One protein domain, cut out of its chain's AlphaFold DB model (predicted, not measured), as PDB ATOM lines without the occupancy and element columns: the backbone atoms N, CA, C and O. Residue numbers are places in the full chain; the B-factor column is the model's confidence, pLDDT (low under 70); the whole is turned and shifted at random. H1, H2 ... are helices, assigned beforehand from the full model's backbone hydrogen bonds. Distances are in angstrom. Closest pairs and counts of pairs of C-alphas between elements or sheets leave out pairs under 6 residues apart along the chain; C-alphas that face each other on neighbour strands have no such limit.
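This is residues 2 to 47 of the 372 residues of the protein "PE-PGRS family protein" of Streptomyces sp. CB02488 (UniProt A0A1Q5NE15). Helix H3 is the middle of a small helical domain: H4 folds back along one side of it as a helical hairpin, while H1 and H2 pack on its other side, away from H4. H2 crosses H3 about perpendicular, and H1 is a single short turn. The printed part has 46 residues with four named helices, H1, H2, H3 and H4 in that order along the chain, and no named strand; the class is all helix. It is compact, with a radius of gyration of the C-alphas of 9.9 A and spans of 25 by 22 by 13 A.

H3, residues 24 to 33, measures 14.1 A from first to last C-alpha; C-alpha 24 is at (168.446, 85.984, 47.104). H4, residues 38 to 47, has the same number of residues, 10, and measures 14.3 A, ending with C-alpha 47 at (158.537, 85.407, 41.161). H2, residues 9 to 17, measures 12.2 A. H1, residues 2 to 5, measures 5.4 A and begins with C-alpha 2 at (180.683, 75.752, 50.201).

H3 is the hub and touches the three other helices. H3 and H4 form a helical hairpin and touch, with 10 pairs of C-alphas within 8 A, the closest being those of Leu 28 and Arg 38, 6.0 A apart. They run opposite ways at a steep tilt of 40 degrees. H2 and H3 touch, and their lines are about perpendicular at 86 degrees; their closest C-alphas are those of Ala 15 and Ala 27, 7.1 A apart. H1 touches H3, the closest C-alphas being those of Thr 5 and Ala 29, 5.2 A apart. H1 and H2 are close but not clearly touching, with the C-alphas of Gly 2 and Pro 9 closest at 5.7 A. H4 is apart from both H1 and H2. In H2, H3 and H4 every pair of backbone O of residue i and N of residue i+4 is within hydrogen-bond range; H1 is too short for such a pair, and its one pair of O i and N i+3 is within range.

The C-alphas of Ala 3 and Thr 47 are the two farthest apart, at 28.1 A. The printed part has no cut. The links from H1 to H2 and from H3 to H4 are tight, with 3 and 4 residues, and the link from H2 to H3 is short, with 6 residues. The mean pLDDT of the printed part is 80.5; residues 2 to 4 and 9 to 13 are under 70, while H4 has a mean of 91.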
ATOM      1  N   GLY A   2     180.280  74.631  49.318       60.19
ATOM      2  CA  GLY A   2     180.683  75.752  50.201       60.19
ATOM      3  C   GLY A   2     181.859  76.583  49.668       60.19
ATOM      4  O   GLY A   2     181.751  77.792  49.508       60.19
ATOM      5  N   ALA A   3     182.934  75.917  49.231       61.16
ATOM      6  CA  ALA A   3     184.100  76.584  48.639       61.16
ATOM      7  C   ALA A   3     183.821  77.327  47.312       61.16
ATOM      8  O   ALA A   3     184.569  78.225  46.954       61.16
ATOM      9  N   ARG A   4     182.758  76.965  46.576       68.88
ATOM     10  CA  ARG A   4     182.404  77.577  45.277       68.88
ATOM     11  C   ARG A   4     181.459  78.774  45.413       68.88
ATOM     12  O   ARG A   4     181.322  79.534  44.469       68.88
ATOM     13  N   THR A   5     180.801  78.915  46.563       75.69
ATOM     14  CA  THR A   5     179.737  79.907  46.805       75.69
ATOM     15  C   THR A   5     180.083  80.898  47.916       75.69
ATOM     16  O   THR A   5     179.405  81.911  48.058       75.69
ATOM     17  N   GLY A   6     181.100  80.603  48.737       70.44
ATOM     18  CA  GLY A   6     181.434  81.388  49.932       70.44
ATOM     19  C   GLY A   6     180.392  81.286  51.054       70.44
ATOM     20  O   GLY A   6     180.498  82.006  52.042       70.44
ATOM     21  N   GLN A   7     179.393  80.408  50.914       77.50
ATOM     22  CA  GLN A   7     178.311  80.210  51.879       77.50
ATOM     23  C   GLN A   7     178.626  79.060  52.841       77.50
ATOM     24  O   GLN A   7     179.336  78.108  52.493       77.50
ATOM     25  N   SER A   8     178.071  79.123  54.055       71.12
ATOM     26  CA  SER A   8     178.225  78.038  55.027       71.12
ATOM     27  C   SER A   8     177.507  76.764  54.545       71.12
ATOM     28  O   SER A   8     176.482  76.854  53.864       71.12
ATOM     29  N   PRO A   9     178.000  75.562  54.900       62.81
ATOM     30  CA  PRO A   9     177.347  74.306  54.531       62.81
ATOM     31  C   PRO A   9     175.882  74.230  54.978       62.81
ATOM     32  O   PRO A   9     175.046  73.769  54.211       62.81
ATOM     33  N   GLY A  10     175.566  74.751  56.172       61.50
ATOM     34  CA  GLY A  10     174.194  74.832  56.677       61.50
ATOM     35  C   GLY A  10     173.308  75.744  55.828       61.50
ATOM     36  O   GLY A  10     172.239  75.328  55.414       61.50
ATOM     37  N   ALA A  11     173.785  76.934  55.446       68.12
ATOM     38  CA  ALA A  11     173.006  77.844  54.602       68.12
ATOM     39  C   ALA A  11     172.718  77.269  53.201       68.12
ATOM     40  O   ALA A  11     171.661  77.534  52.633       68.12
ATOM     41  N   LEU A  12     173.644  76.482  52.642       67.19
ATOM     42  CA  LEU A  12     173.443  75.790  51.365       67.19
ATOM     43  C   LEU A  12     172.504  74.588  51.493       67.19
ATOM     44  O   LEU A  12     171.751  74.323  50.560       67.19
ATOM     45  N   SER A  13     172.560  73.877  52.622       68.69
ATOM     46  CA  SER A  13     171.651  72.772  52.934       68.69
ATOM     47  C   SER A  13     170.224  73.285  53.102       68.69
ATOM     48  O   SER A  13     169.343  72.845  52.374       68.69
ATOM     49  N   ASP A  14     170.024  74.298  53.949       70.19
ATOM     50  CA  ASP A  14     168.729  74.951  54.172       70.19
ATOM     51  C   ASP A  14     168.136  75.508  52.865       70.19
ATOM     52  O   ASP A  14     166.928  75.453  52.642       70.19
ATOM     53  N   ALA A  15     168.979  76.071  51.990       70.88
ATOM     54  CA  ALA A  15     168.540  76.598  50.700       70.88
ATOM     55  C   ALA A  15     168.130  75.497  49.710       70.88
ATOM     56  O   ALA A  15     167.228  75.722  48.905       70.88
ATOM     57  N   ALA A  16     168.779  74.331  49.761       70.06
ATOM     58  CA  ALA A  16     168.470  73.186  48.905       70.06
ATOM     59  C   ALA A  16     167.281  72.356  49.420       70.06
ATOM     60  O   ALA A  16     166.608  71.707  48.626       70.06
ATOM     61  N   GLU A  17     167.004  72.401  50.725       76.69
ATOM     62  CA  GLU A  17     165.892  71.699  51.379       76.69
ATOM     63  C   GLU A  17     164.513  72.224  50.938       76.69
ATOM     64  O   GLU A  17     163.523  71.499  50.993       76.69
ATOM     65  N   GLY A  18     164.429  73.474  50.467       71.44
ATOM     66  CA  GLY A  18     163.219  74.021  49.841       71.44
ATOM     67  C   GLY A  18     162.060  74.340  50.798       71.44
ATOM     68  O   GLY A  18     161.007  74.777  50.342       71.44
ATOM     69  N   GLY A  19     162.239  74.187  52.116       72.31
ATOM     70  CA  GLY A  19     161.201  74.464  53.123       72.31
ATOM     71  C   GLY A  19     160.850  75.949  53.310       72.31
ATOM     72  O   GLY A  19     159.818  76.282  53.890       72.31
ATOM     73  N   ARG A  20     161.697  76.862  52.824       80.25
ATOM     74  CA  ARG A  20     161.452  78.313  52.770       80.25
ATOM     75  C   ARG A  20     162.268  78.931  51.644       80.25
ATOM     76  O   ARG A  20     163.326  78.411  51.302       80.25
ATOM     77  N   LEU A  21     161.824  80.071  51.116       83.19
ATOM     78  CA  LEU A  21     162.590  80.777  50.093       83.19
ATOM     79  C   LEU A  21     163.935  81.253  50.685       83.19
ATOM     80  O   LEU A  21     163.929  82.043  51.638       83.19
ATOM     81  N   PRO A  22     165.090  80.785  50.172       87.38
ATOM     82  CA  PRO A  22     166.391  81.194  50.693       87.38
ATOM     83  C   PRO A  22     166.662  82.670  50.378       87.38
ATOM     84  O   PRO A  22     166.071  83.208  49.445       87.38
ATOM     85  N   PRO A  23     167.574  83.358  51.088       89.19
ATOM     86  CA  PRO A  23     167.963  84.718  50.724       89.19
ATOM     87  C   PRO A  23     168.472  84.785  49.276       89.19
ATOM     88  O   PRO A  23     169.249  83.922  48.863       89.19
ATOM     89  N   LEU A  24     168.096  85.830  48.527       89.50
ATOM     90  CA  LEU A  24     168.446  85.984  47.104       89.50
ATOM     91  C   LEU A  24     169.946  85.780  46.834       89.50
ATOM     92  O   LEU A  24     170.319  85.098  45.887       89.50
ATOM     93  N   ALA A  25     170.820  86.303  47.699       87.12
ATOM     94  CA  ALA A  25     172.268  86.144  47.556       87.12
ATOM     95  C   ALA A  25     172.733  84.675  47.621       87.12
ATOM     96  O   ALA A  25     173.644  84.293  46.888       87.12
ATOM     97  N   VAL A  26     172.100  83.847  48.461       87.12
ATOM     98  CA  VAL A  26     172.410  82.413  48.583       87.12
ATOM     99  C   VAL A  26     171.897  81.663  47.356       87.12
ATOM    100  O   VAL A  26     172.632  80.857  46.792       87.12
ATOM    101  N   ALA A  27     170.681  81.979  46.899       89.38
ATOM    102  CA  ALA A  27     170.091  81.378  45.704       89.38
ATOM    103  C   ALA A  27     170.927  81.651  44.442       89.38
ATOM    104  O   ALA A  27     171.217  80.727  43.684       89.38
ATOM    105  N   LEU A  28     171.374  82.898  44.248       90.56
ATOM    106  CA  LEU A  28     172.204  83.273  43.099       90.56
ATOM    107  C   LEU A  28     173.593  82.635  43.156       90.56
ATOM    108  O   LEU A  28     174.039  82.090  42.153       90.56
ATOM    109  N   ALA A  29     174.246  82.628  44.324       79.06
ATOM    110  CA  ALA A  29     175.551  81.984  44.471       79.06
ATOM    111  C   ALA A  29     175.470  80.473  44.192       79.06
ATOM    112  O   ALA A  29     176.349  79.908  43.544       79.06
ATOM    113  N   TYR A  30     174.400  79.819  44.655       80.75
ATOM    114  CA  TYR A  30     174.145  78.406  44.386       80.75
ATOM    115  C   TYR A  30     173.927  78.155  42.889       80.75
ATOM    116  O   TYR A  30     174.559  77.265  42.320       80.75
ATOM    117  N   ALA A  31     173.081  78.959  42.242       89.75
ATOM    118  CA  ALA A  31     172.783  78.842  40.820       89.75
ATOM    119  C   ALA A  31     174.027  79.050  39.943       89.75
ATOM    120  O   ALA A  31     174.308  78.220  39.082       89.75
ATOM    121  N   GLU A  32     174.819  80.090  40.207       87.31
ATOM    122  CA  GLU A  32     176.066  80.369  39.483       87.31
ATOM    123  C   GLU A  32     177.096  79.249  39.670       87.31
ATOM    124  O   GLU A  32     177.731  78.812  38.710       87.31
ATOM    125  N   ALA A  33     177.224  78.705  40.886       78.81
ATOM    126  CA  ALA A  33     178.093  77.555  41.139       78.81
ATOM    127  C   ALA A  33     177.633  76.286  40.396       78.81
ATOM    128  O   ALA A  33     178.454  75.414  40.105       78.81
ATOM    129  N   CYS A  34     176.353  76.189  40.049       81.88
ATOM    130  CA  CYS A  34     175.795  75.117  39.227       81.88
ATOM    131  C   CYS A  34     175.751  75.456  37.724       81.88
ATOM    132  O   CYS A  34     175.275  74.637  36.945       81.88
ATOM    133  N   GLY A  35     176.274  76.615  37.303       84.44
ATOM    134  CA  GLY A  35     176.320  77.040  35.898       84.44
ATOM    135  C   GLY A  35     175.041  77.709  35.379       84.44
ATOM    136  O   GLY A  35     174.871  77.827  34.170       84.44
ATOM    137  N   GLY A  36     174.138  78.127  36.267       87.31
ATOM    138  CA  GLY A  36     172.920  78.858  35.920       87.31
ATOM    139  C   GLY A  36     173.158  80.347  35.653       87.31
ATOM    140  O   GLY A  36     174.068  80.954  36.218       87.31
ATOM    141  N   ASP A  37     172.303  80.952  34.822       92.69
ATOM    142  CA  ASP A  37     172.347  82.387  34.530       92.69
ATOM    143  C   ASP A  37     171.831  83.231  35.706       92.69
ATOM    144  O   ASP A  37     170.707  83.055  36.186       92.69
ATOM    145  N   ARG A  38     172.636  84.197  36.157       91.88
ATOM    146  CA  ARG A  38     172.313  85.024  37.326       91.88
ATOM    147  C   ARG A  38     171.007  85.804  37.154       91.88
ATOM    148  O   ARG A  38     170.213  85.881  38.090       91.88
ATOM    149  N   ALA A  39     170.785  86.400  35.981       86.12
ATOM    150  CA  ALA A  39     169.624  87.254  35.743       86.12
ATOM    151  C   ALA A  39     168.332  86.429  35.656       86.12
ATOM    152  O   ALA A  39     167.283  86.853  36.140       86.12
ATOM    153  N   GLU A  40     168.403  85.241  35.063       90.88
ATOM    154  CA  GLU A  40     167.317  84.269  35.040       90.88
ATOM    155  C   GLU A  40     166.945  83.798  36.445       90.88
ATOM    156  O   GLU A  40     165.772  83.851  36.824       90.88
ATOM    157  N   TRP A  41     167.933  83.393  37.240       92.50
ATOM    158  CA  TRP A  41     167.695  82.913  38.597       92.50
ATOM    159  C   TRP A  41     167.207  84.014  39.537       92.50
ATOM    160  O   TRP A  41     166.390  83.735  40.415       92.50
ATOM    161  N   GLN A  42     167.603  85.268  39.309       94.12
ATOM    162  CA  GLN A  42     167.046  86.406  40.036       94.12
ATOM    163  C   GLN A  42     165.550  86.588  39.737       94.12
ATOM    164  O   GLN A  42     164.758  86.693  40.671       94.12
ATOM    165  N   ARG A  43     165.142  86.540  38.460       91.75
ATOM    166  CA  ARG A  43     163.720  86.649  38.077       91.75
ATOM    167  C   ARG A  43     162.876  85.515  38.658       91.75
ATOM    168  O   ARG A  43     161.778  85.758  39.158       91.75
ATOM    169  N   ARG A  44     163.389  84.280  38.617       92.12
ATOM    170  CA  ARG A  44     162.717  83.106  39.202       92.12
ATOM    171  C   ARG A  44     162.537  83.263  40.713       92.12
ATOM    172  O   ARG A  44     161.467  82.968  41.237       92.12
ATOM    173  N   TRP A  45     163.558  83.772  41.400       93.25
ATOM    174  CA  TRP A  45     163.505  84.013  42.838       93.25
ATOM    175  C   TRP A  45     162.501  85.109  43.215       93.25
ATOM    176  O   TRP A  45     161.723  84.933  44.150       93.25
ATOM    177  N   GLU A  46     162.481  86.224  42.480       89.75
ATOM    178  CA  GLU A  46     161.522  87.318  42.694       89.75
ATOM    179  C   GLU A  46     160.077  86.853  42.458       89.75
ATOM    180  O   GLU A  46     159.207  87.152  43.272       89.75
ATOM    181  N   THR A  47     159.848  86.029  41.429       88.81
ATOM    182  CA  THR A  47     158.537  85.407  41.161       88.81
ATOM    183  C   THR A  47     158.090  84.532  42.335       88.81
ATOM    184  O   THR A  47     156.991  84.711  42.854       88.81
TER     185      THR A  47